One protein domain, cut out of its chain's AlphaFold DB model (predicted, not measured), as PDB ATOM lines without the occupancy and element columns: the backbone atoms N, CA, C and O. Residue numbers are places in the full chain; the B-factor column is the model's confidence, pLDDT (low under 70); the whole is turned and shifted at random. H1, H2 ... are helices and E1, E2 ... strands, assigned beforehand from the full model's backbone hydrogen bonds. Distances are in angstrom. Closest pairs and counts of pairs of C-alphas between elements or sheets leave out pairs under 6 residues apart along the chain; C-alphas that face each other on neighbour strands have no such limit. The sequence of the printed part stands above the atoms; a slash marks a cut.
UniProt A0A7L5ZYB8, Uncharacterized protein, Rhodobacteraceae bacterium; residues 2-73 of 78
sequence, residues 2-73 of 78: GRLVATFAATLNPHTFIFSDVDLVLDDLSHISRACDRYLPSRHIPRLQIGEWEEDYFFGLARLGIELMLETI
ATOM      1  N   GLY A   2      30.970 -24.265  51.293       90.12
ATOM      2  CA  GLY A   2      29.592 -24.203  50.744       90.12
ATOM      3  C   GLY A   2      28.499 -23.656  51.686       90.12
ATOM      4  O   GLY A   2      27.690 -22.836  51.276       90.12
ATOM      5  N   ARG A   3      28.517 -24.012  52.981       94.69
ATOM      6  CA  ARG A   3      27.576 -23.442  53.971       94.69
ATOM      7  C   ARG A   3      27.765 -21.935  54.181       94.69
ATOM      8  O   ARG A   3      26.794 -21.228  54.383       94.69
ATOM      9  N   LEU A   4      29.007 -21.456  54.142       94.69
ATOM     10  CA  LEU A   4      29.322 -20.039  54.327       94.69
ATOM     11  C   LEU A   4      28.785 -19.226  53.150       94.69
ATOM     12  O   LEU A   4      28.020 -18.288  53.354       94.69
ATOM     13  N   VAL A   5      29.108 -19.654  51.927       95.38
ATOM     14  CA  VAL A   5      28.583 -19.036  50.703       95.38
ATOM     15  C   VAL A   5      27.060 -19.061  50.707       95.38
ATOM     16  O   VAL A   5      26.445 -18.046  50.410       95.38
ATOM     17  N   ALA A   6      26.448 -20.174  51.118       95.94
ATOM     18  CA  ALA A   6      25.002 -20.293  51.226       95.94
ATOM     19  C   ALA A   6      24.368 -19.285  52.190       95.94
ATOM     20  O   ALA A   6      23.366 -18.660  51.851       95.94
ATOM     21  N   THR A   7      24.957 -19.098  53.372       96.06
ATOM     22  CA  THR A   7      24.470 -18.124  54.353       96.06
ATOM     23  C   THR A   7      24.526 -16.705  53.796       96.06
ATOM     24  O   THR A   7      23.549 -15.966  53.909       96.06
ATOM     25  N   PHE A   8      25.630 -16.328  53.148       96.25
ATOM     26  CA  PHE A   8      25.751 -15.012  52.521       96.25
ATOM     27  C   PHE A   8      24.816 -14.859  51.320       96.25
ATOM     28  O   PHE A   8      24.178 -13.820  51.187       96.25
ATOM     29  N   ALA A   9      24.670 -15.903  50.500       95.56
ATOM     30  CA  ALA A   9      23.739 -15.925  49.379       95.56
ATOM     31  C   ALA A   9      22.294 -15.700  49.842       95.56
ATOM     32  O   ALA A   9      21.590 -14.867  49.289       95.56
ATOM     33  N   ALA A  10      21.872 -16.375  50.911       94.31
ATOM     34  CA  ALA A  10      20.530 -16.222  51.461       94.31
ATOM     35  C   ALA A  10      20.313 -14.871  52.166       94.31
ATOM     36  O   ALA A  10      19.209 -14.337  52.124       94.31
ATOM     37  N   THR A  11      21.344 -14.329  52.823       95.88
ATOM     38  CA  THR A  11      21.223 -13.105  53.638       95.88
ATOM     39  C   THR A  11      21.369 -11.830  52.815       95.88
ATOM     40  O   THR A  11      20.583 -10.901  52.968       95.88
ATOM     41  N   LEU A  12      22.394 -11.769  51.963       96.94
ATOM     42  CA  LEU A  12      22.754 -10.573  51.198       96.94
ATOM     43  C   LEU A  12      22.293 -10.642  49.739       96.94
ATOM     44  O   LEU A  12      22.240  -9.609  49.080       96.94
ATOM     45  N   ASN A  13      21.984 -11.841  49.232       94.94
ATOM     46  CA  ASN A  13      21.629 -12.098  47.834       94.94
ATOM     47  C   ASN A  13      22.572 -11.423  46.810       94.94
ATOM     48  O   ASN A  13      22.113 -10.707  45.917       94.94
ATOM     49  N   PRO A  14      23.903 -11.602  46.938       96.75
ATOM     50  CA  PRO A  14      24.845 -11.034  45.995       96.75
ATOM     51  C   PRO A  14      24.730 -11.734  44.637       96.75
ATOM     52  O   PRO A  14      24.468 -12.931  44.551       96.75
ATOM     53  N   HIS A  15      25.025 -11.012  43.559       96.00
ATOM     54  CA  HIS A  15      25.119 -11.612  42.223       96.00
ATOM     55  C   HIS A  15      26.442 -12.358  41.990       96.00
ATOM     56  O   HIS A  15      26.521 -13.249  41.144       96.00
ATOM     57  N   THR A  16      27.509 -11.982  42.696       96.19
ATOM     58  CA  THR A  16      28.846 -12.575  42.565       96.19
ATOM     59  C   THR A  16      29.493 -12.685  43.943       96.19
ATOM     60  O   THR A  16      29.344 -11.789  44.769       96.19
ATOM     61  N   PHE A  17      30.194 -13.790  44.180       95.69
ATOM     62  CA  PHE A  17      31.017 -14.022  45.360       95.69
ATOM     63  C   PHE A  17      32.467 -14.192  44.893       95.69
ATOM     64  O   PHE A  17      32.768 -15.132  44.154       95.69
ATOM     65  N   ILE A  18      33.336 -13.263  45.287       94.81
ATOM     66  CA  ILE A  18      34.742 -13.225  44.873       94.81
ATOM     67  C   ILE A  18      35.591 -13.772  46.018       94.81
ATOM     68  O   ILE A  18      35.438 -13.351  47.165       94.81
ATOM     69  N   PHE A  19      36.447 -14.738  45.708       94.44
ATOM     70  CA  PHE A  19      37.445 -15.285  46.616       94.44
ATOM     71  C   PHE A  19      38.828 -14.732  46.288       94.44
ATOM     72  O   PHE A  19      39.101 -14.411  45.136       94.44
ATOM     73  N   SER A  20      39.692 -14.676  47.297       92.75
ATOM     74  CA  SER A  20      41.121 -14.413  47.121       92.75
ATOM     75  C   SER A  20      41.802 -15.593  46.421       92.75
ATOM     76  O   SER A  20      41.509 -16.753  46.726       92.75
ATOM     77  N   ASP A  21      42.731 -15.293  45.522       93.25
ATOM     78  CA  ASP A  21      43.643 -16.239  44.871       93.25
ATOM     79  C   ASP A  21      44.652 -16.887  45.835       93.25
ATOM     80  O   ASP A  21      45.222 -17.928  45.516       93.25
ATOM     81  N   VAL A  22      44.830 -16.340  47.042       91.88
ATOM     82  CA  VAL A  22      45.668 -16.947  48.097       91.88
ATOM     83  C   VAL A  22      45.000 -18.170  48.725       91.88
ATOM     84  O   VAL A  22      45.678 -19.113  49.133       91.88
ATOM     85  N   ASP A  23      43.671 -18.150  48.829       81.69
ATOM     86  CA  ASP A  23      42.924 -19.132  49.616       81.69
ATOM     87  C   ASP A  23      42.425 -20.321  48.785       81.69
ATOM     88  O   ASP A  23      42.133 -21.377  49.354       81.69
ATOM     89  N   LEU A  24      42.261 -20.154  47.467       87.88
ATOM     90  CA  LEU A  24      41.588 -21.124  46.598       87.88
ATOM     91  C   LEU A  24      42.176 -21.167  45.187       87.88
ATOM     92  O   LEU A  24      42.572 -20.152  44.621       87.88
ATOM     93  N   VAL A  25      42.108 -22.349  44.574       85.44
ATOM     94  CA  VAL A  25      42.398 -22.568  43.151       85.44
ATOM     95  C   VAL A  25      41.082 -22.729  42.379       85.44
ATOM     96  O   VAL A  25      40.042 -23.071  42.941       85.44
ATOM     97  N   LEU A  26      41.097 -22.495  41.062       82.38
ATOM     98  CA  LEU A  26      39.923 -22.592  40.176       82.38
ATOM     99  C   LEU A  26      39.091 -23.874  40.369       82.38
ATOM    100  O   LEU A  26      37.858 -23.810  40.380       82.38
ATOM    101  N   ASP A  27      39.745 -25.020  40.569       88.50
ATOM    102  CA  ASP A  27      39.069 -26.307  40.766       88.50
ATOM    103  C   ASP A  27      38.186 -26.323  42.026       88.50
ATOM    104  O   ASP A  27      37.108 -26.940  42.025       88.50
ATOM    105  N   ASP A  28      38.567 -25.570  43.065       91.06
ATOM    106  CA  ASP A  28      37.830 -25.476  44.325       91.06
ATOM    107  C   ASP A  28      36.453 -24.832  44.142       91.06
ATOM    108  O   ASP A  28      35.495 -25.223  44.816       91.06
ATOM    109  N   LEU A  29      36.296 -23.904  43.189       94.06
ATOM    110  CA  LEU A  29      35.015 -23.231  42.940       94.06
ATOM    111  C   LEU A  29      33.914 -24.228  42.566       94.06
ATOM    112  O   LEU A  29      32.773 -24.111  43.024       94.06
ATOM    113  N   SER A  30      34.259 -25.255  41.784       92.69
ATOM    114  CA  SER A  30      33.313 -26.303  41.395       92.69
ATOM    115  C   SER A  30      32.857 -27.132  42.602       92.69
ATOM    116  O   SER A  30      31.675 -27.464  42.731       92.69
ATOM    117  N   HIS A  31      33.776 -27.424  43.529       93.81
ATOM    118  CA  HIS A  31      33.485 -28.142  44.766       93.81
ATOM    119  C   HIS A  31      32.635 -27.301  45.719       93.81
ATOM    120  O   HIS A  31      31.704 -27.828  46.336       93.81
ATOM    121  N   ILE A  32      32.917 -26.001  45.818       94.31
ATOM    122  CA  ILE A  32      32.144 -25.063  46.633       94.31
ATOM    123  C   ILE A  32      30.719 -24.947  46.097       94.31
ATOM    124  O   ILE A  32      29.782 -25.083  46.882       94.31
ATOM    125  N   SER A  33      30.552 -24.784  44.782       93.94
ATOM    126  CA  SER A  33      29.238 -24.712  44.133       93.94
ATOM    127  C   SER A  33      28.391 -25.960  44.416       93.94
ATOM    128  O   SER A  33      27.308 -25.854  44.990       93.94
ATOM    129  N   ARG A  34      28.944 -27.163  44.193       94.38
ATOM    130  CA  ARG A  34      28.265 -28.431  44.539       94.38
ATOM    131  C   ARG A  34      27.932 -28.546  46.027       94.38
ATOM    132  O   ARG A  34      26.942 -29.161  46.415       94.38
ATOM    133  N   ALA A  35      28.775 -27.995  46.900       94.44
ATOM    134  CA  ALA A  35      28.508 -27.986  48.333       94.44
ATOM    135  C   ALA A  35      27.390 -27.002  48.726       94.44
ATOM    136  O   ALA A  35      26.744 -27.240  49.750       94.44
ATOM    137  N   CYS A  36      27.165 -25.933  47.950       94.62
ATOM    138  CA  CYS A  36      26.071 -24.972  48.129       94.62
ATOM    139  C   CYS A  36      24.704 -25.553  47.759       94.62
ATOM    140  O   CYS A  36      23.733 -25.232  48.441       94.62
ATOM    141  N   ASP A  37      24.630 -26.447  46.765       94.25
ATOM    142  CA  ASP A  37      23.374 -27.085  46.323       94.25
ATOM    143  C   ASP A  37      22.625 -27.809  47.459       94.25
ATOM    144  O   ASP A  37      21.411 -27.991  47.408       94.25
ATOM    145  N   ARG A  38      23.332 -28.202  48.529       94.81
ATOM    146  CA  ARG A  38      22.716 -28.789  49.733       94.81
ATOM    147  C   ARG A  38      21.913 -27.795  50.575       94.81
ATOM    148  O   ARG A  38      21.131 -28.226  51.416       94.81
ATOM    149  N   TYR A  39      22.150 -26.498  50.410       94.38
ATOM    150  CA  TYR A  39      21.606 -25.443  51.267       94.38
ATOM    151  C   TYR A  39      20.683 -24.483  50.515       94.38
ATOM    152  O   TYR A  39      19.792 -23.903  51.129       94.38
ATOM    153  N   LEU A  40      20.878 -24.313  49.207       92.50
ATOM    154  CA  LEU A  40      20.035 -23.463  48.373       92.50
ATOM    155  C   LEU A  40      19.832 -24.059  46.975       92.50
ATOM    156  O   LEU A  40      20.711 -24.756  46.473       92.50
ATOM    157  N   PRO A  41      18.700 -23.754  46.317       92.94
ATOM    158  CA  PRO A  41      18.504 -24.095  44.915       92.94
ATOM    159  C   PRO A  41      19.603 -23.494  44.036       92.94
ATOM    160  O   PRO A  41      19.928 -22.318  44.194       92.94
ATOM    161  N   SER A  42      20.081 -24.243  43.039       91.38
ATOM    162  CA  SER A  42      21.210 -23.834  42.189       91.38
ATOM    163  C   SER A  42      21.019 -22.474  41.503       91.38
ATOM    164  O   SER A  42      21.979 -21.739  41.309       91.38
ATOM    165  N   ARG A  43      19.766 -22.089  41.206       91.50
ATOM    166  CA  ARG A  43      19.415 -20.771  40.633       91.50
ATOM    167  C   ARG A  43      19.759 -19.572  41.526       91.50
ATOM    168  O   ARG A  43      19.800 -18.454  41.032       91.50
ATOM    169  N   HIS A  44      19.931 -19.803  42.826       92.44
ATOM    170  CA  HIS A  44      20.237 -18.781  43.829       92.44
ATOM    171  C   HIS A  44      21.708 -18.816  44.256       92.44
ATOM    172  O   HIS A  44      22.105 -18.067  45.143       92.44
ATOM    173  N   ILE A  45      22.519 -19.698  43.658       95.12
ATOM    174  CA  ILE A  45      23.960 -19.718  43.902       95.12
ATOM    175  C   ILE A  45      24.568 -18.534  43.137       95.12
ATOM    176  O   ILE A  45      24.388 -18.450  41.919       95.12
ATOM    177  N   PRO A  46      25.284 -17.616  43.811       96.12
ATOM    178  CA  PRO A  46      25.956 -16.515  43.136       96.12
ATOM    179  C   PRO A  46      27.052 -17.041  42.212       96.12
ATOM    180  O   PRO A  46      27.614 -18.118  42.426       96.12
ATOM    181  N   ARG A  47      27.431 -16.243  41.213       96.38
ATOM    182  CA  ARG A  47      28.609 -16.556  40.401       96.38
ATOM    183  C   ARG A  47      29.851 -16.547  41.294       96.38
ATOM    184  O   ARG A  47      30.128 -15.534  41.930       96.38
ATOM    185  N   LEU A  48      30.585 -17.654  41.338       95.50
ATOM    186  CA  LEU A  48      31.825 -17.757  42.109       95.50
ATOM    187  C   LEU A  48      33.011 -17.383  41.220       95.50
ATOM    188  O   LEU A  48      33.098 -17.863  40.088       95.50
ATOM    189  N   GLN A  49      33.892 -16.520  41.716       95.38
ATOM    190  CA  GLN A  49      35.081 -16.054  41.001       95.38
ATOM    191  C   GLN A  49      36.279 -15.998  41.945       95.38
ATOM    192  O   GLN A  49      36.102 -15.909  43.158       95.38
ATOM    193  N   ILE A  50      37.478 -16.043  41.375       94.88
ATOM    194  CA  ILE A  50      38.725 -15.745  42.079       94.88
ATOM    195  C   ILE A  50      39.210 -14.392  41.559       94.88
ATOM    196  O   ILE A  50      39.235 -14.190  40.343       94.88
ATOM    197  N   GLY A  51      39.499 -13.476  42.477       92.50
ATOM    198  CA  GLY A  51      40.138 -12.188  42.219       92.50
ATOM    199  C   GLY A  51      41.590 -12.216  42.686       92.50
ATOM    200  O   GLY A  51      41.944 -13.032  43.539       92.50
ATOM    201  N   GLU A  52      42.414 -11.347  42.109       94.56
ATOM    202  CA  GLU A  52      43.809 -11.178  42.513       94.56
ATOM    203  C   GLU A  52      43.855 -10.244  43.722       94.56
ATOM    204  O   GLU A  52      43.619  -9.039  43.614       94.56
ATOM    205  N   TRP A  53      44.102 -10.817  44.899       93.56
ATOM    206  CA  TRP A  53      43.883 -10.138  46.174       93.56
ATOM    207  C   TRP A  53      44.705  -8.855  46.310       93.56
ATOM    208  O   TRP A  53      44.229  -7.877  46.889       93.56
ATOM    209  N   GLU A  54      45.938  -8.872  45.803       95.44
ATOM    210  CA  GLU A  54      46.890  -7.777  45.949       95.44
ATOM    211  C   GLU A  54      46.459  -6.584  45.097       95.44
ATOM    212  O   GLU A  54      46.407  -5.455  45.595       95.44
ATOM    213  N   GLU A  55      46.061  -6.842  43.849       95.88
ATOM    214  CA  GLU A  55      45.521  -5.823  42.954       95.88
ATOM    215  C   GLU A  55      44.193  -5.269  43.481       95.88
ATOM    216  O   GLU A  55      44.055  -4.053  43.643       95.88
ATOM    217  N   ASP A  56      43.239  -6.141  43.822       94.94
ATOM    218  CA  ASP A  56      41.918  -5.742  44.321       94.94
ATOM    219  C   ASP A  56      42.035  -4.868  45.581       94.94
ATOM    220  O   ASP A  56      41.359  -3.840  45.719       94.94
ATOM    221  N   TYR A  57      42.935  -5.238  46.497       94.88
ATOM    222  CA  TYR A  57      43.192  -4.479  47.715       94.88
ATOM    223  C   TYR A  57      43.866  -3.134  47.425       94.88
ATOM    224  O   TYR A  57      43.411  -2.096  47.916       94.88
ATOM    225  N   PHE A  58      44.931  -3.126  46.617       97.94
ATOM    226  CA  PHE A  58      45.665  -1.905  46.298       97.94
ATOM    227  C   PHE A  58      44.785  -0.891  45.558       97.94
ATOM    228  O   PHE A  58      44.736   0.281  45.945       97.94
ATOM    229  N   PHE A  59      44.033  -1.330  44.547       97.44
ATOM    230  CA  PHE A  59      43.103  -0.461  43.827       97.44
ATOM    231  C   PHE A  59      41.979   0.048  44.729       97.44
ATOM    232  O   PHE A  59      41.615   1.224  44.645       97.44
ATOM    233  N   GLY A  60      41.469  -0.795  45.631       96.56
ATOM    234  CA  GLY A  60      40.497  -0.388  46.644       96.56
ATOM    235  C   GLY A  60      41.024   0.740  47.534       96.56
ATOM    236  O   GLY A  60      40.342   1.752  47.712       96.56
ATOM    237  N   LEU A  61      42.256   0.610  48.036       98.19
ATOM    238  CA  LEU A  61      42.906   1.643  48.845       98.19
ATOM    239  C   LEU A  61      43.179   2.926  48.060       98.19
ATOM    240  O   LEU A  61      42.919   4.016  48.568       98.19
ATOM    241  N   ALA A  62      43.679   2.816  46.828       98.06
ATOM    242  CA  ALA A  62      43.938   3.973  45.978       98.06
ATOM    243  C   ALA A  62      42.644   4.750  45.696       98.06
ATOM    244  O   ALA A  62      42.608   5.972  45.855       98.06
ATOM    245  N   ARG A  63      41.560   4.039  45.353       98.00
ATOM    246  CA  ARG A  63      40.233   4.631  45.149       98.00
ATOM    247  C   ARG A  63      39.730   5.320  46.415       98.00
ATOM    248  O   ARG A  63      39.330   6.476  46.338       98.00
ATOM    249  N   LEU A  64      39.793   4.644  47.564       97.69
ATOM    250  CA  LEU A  64      39.370   5.217  48.844       97.69
ATOM    251  C   LEU A  64      40.174   6.478  49.194       97.69
ATOM    252  O   LEU A  64      39.603   7.475  49.627       97.69
ATOM    253  N   GLY A  65      41.491   6.462  48.975       97.25
ATOM    254  CA  GLY A  65      42.353   7.622  49.204       97.25
ATOM    255  C   GLY A  65      41.957   8.824  48.344       97.25
ATOM    256  O   GLY A  65      41.865   9.939  48.855       97.25
ATOM    257  N   ILE A  66      41.665   8.594  47.060       97.00
ATOM    258  CA  ILE A  66      41.173   9.638  46.151       97.00
ATOM    259  C   ILE A  66      39.813  10.171  46.619       97.00
ATOM    260  O   ILE A  66      39.621  11.384  46.652       97.00
ATOM    261  N   GLU A  67      38.881   9.297  47.007       96.44
ATOM    262  CA  GLU A  67      37.558   9.700  47.505       96.44
ATOM    263  C   GLU A  67      37.671  10.600  48.740       96.44
ATOM    264  O   GLU A  67      37.097  11.688  48.755       96.44
ATOM    265  N   LEU A  68      38.495  10.214  49.715       95.88
ATOM    266  CA  LEU A  68      38.740  11.018  50.914       95.88
ATOM    267  C   LEU A  68      39.371  12.376  50.582       95.88
ATOM    268  O   LEU A  68      38.971  13.396  51.139       95.88
ATOM    269  N   MET A  69      40.330  12.424  49.651       94.94
ATOM    270  CA  MET A  69      40.902  13.697  49.197       94.94
ATOM    271  C   MET A  69      39.826  14.604  48.596       94.94
ATOM    272  O   MET A  69      39.766  15.784  48.940       94.94
ATOM    273  N   LEU A  70      38.951  14.064  47.746       94.19
ATOM    274  CA  LEU A  70      37.868  14.825  47.122       94.19
ATOM    275  C   LEU A  70      36.823  15.308  48.136       94.19
ATOM    276  O   LEU A  70      36.302  16.409  47.980       94.19
ATOM    277  N   GLU A  71      36.536  14.531  49.180       92.75
ATOM    278  CA  GLU A  71      35.639  14.941  50.269       92.75
ATOM    279  C   GLU A  71      36.190  16.117  51.084       92.75
ATOM    280  O   GLU A  71      35.419  16.940  51.576       92.75
ATOM    281  N   THR A  72      37.516  16.231  51.204       84.75
ATOM    282  CA  THR A  72      38.159  17.339  51.932       84.75
ATOM    283  C   THR A  72      38.251  18.641  51.137       84.75
ATOM    284  O   THR A  72      38.567  19.680  51.719       84.75
ATOM    285  N   ILE A  73      37.968  18.622  49.829       82.19
ATOM    286  CA  ILE A  73      37.920  19.842  49.020       82.19
ATOM    287  C   ILE A  73      36.650  20.606  49.416       82.19
ATOM    288  O   ILE A  73      35.551  20.081  49.221       82.19
TER     289      ILE A  73
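Overview. This is residues 2 to 73 of the 78 residues of an uncharacterized protein of Rhodobacteraceae bacterium (UniProt A0A7L5ZYB8). A small body is built round two short parallel strands, E1 and E2, side by side, with H2 packed along E2 and H1 making a corner with H2. From this body a long helical arm sticks out, residues 57 to 73, of which 57 to 72 belong to H3, and it makes much of the length. The 72 printed residues hold three named helices and two named strands in the order H1, E1, H2, E2, H3; the class is mostly helix. The whole is loose, with a radius of gyration of the C-alphas of 15.7 A, and spans 51 by 25 by 15 A.

Along the chain. E1 is residues 16 to 20, 13.2 A long, and E2 is residues 47 to 51, 12.5 A. H2 is residues 26 to 36, 16.1 A, and H1 is residues 2 to 12, 15.3 A, from C-alpha 2 at (29.592, -24.203, 50.744). H3 is residues 53 to 72, 28.7 A, ending with C-alpha 72 at (38.159, 17.339, 51.932).

Arrangement. E1 and E2 are parallel neighbours at 30 degrees, with N 17 and O 47 at 2.8 A and N 49 and O 17 at 3.0 A, within hydrogen-bond range. E1, H2 and E2 form a strand-helix-strand unit, two parallel neighbour strands with a helix between them in the chain, and its crossover is right-handed. The closest C-alphas of H2 and E2, those of Leu 29 and Leu 48, are 6.4 A apart. H1 and H2 touch, with the C-alphas of Gly 2 and Cys 36 closest at 4.5 A, and are only just about perpendicular at 70.1 degrees. H3 is apart from H1 and H2. Every O i to N i+4 pair is within hydrogen-bond range in H1 and H3, and 5 of 7 are in H2.

Size, cuts and confidence. The C-alphas of Arg 38 and Ile 73, the two farthest apart, are 51.0 A apart. Without residues 57 to 73 the body spans 32 by 22 by 15 A. The printed part has no cut, and no link is long. Its mean pLDDT is 93.9, and no printed residue is under 70.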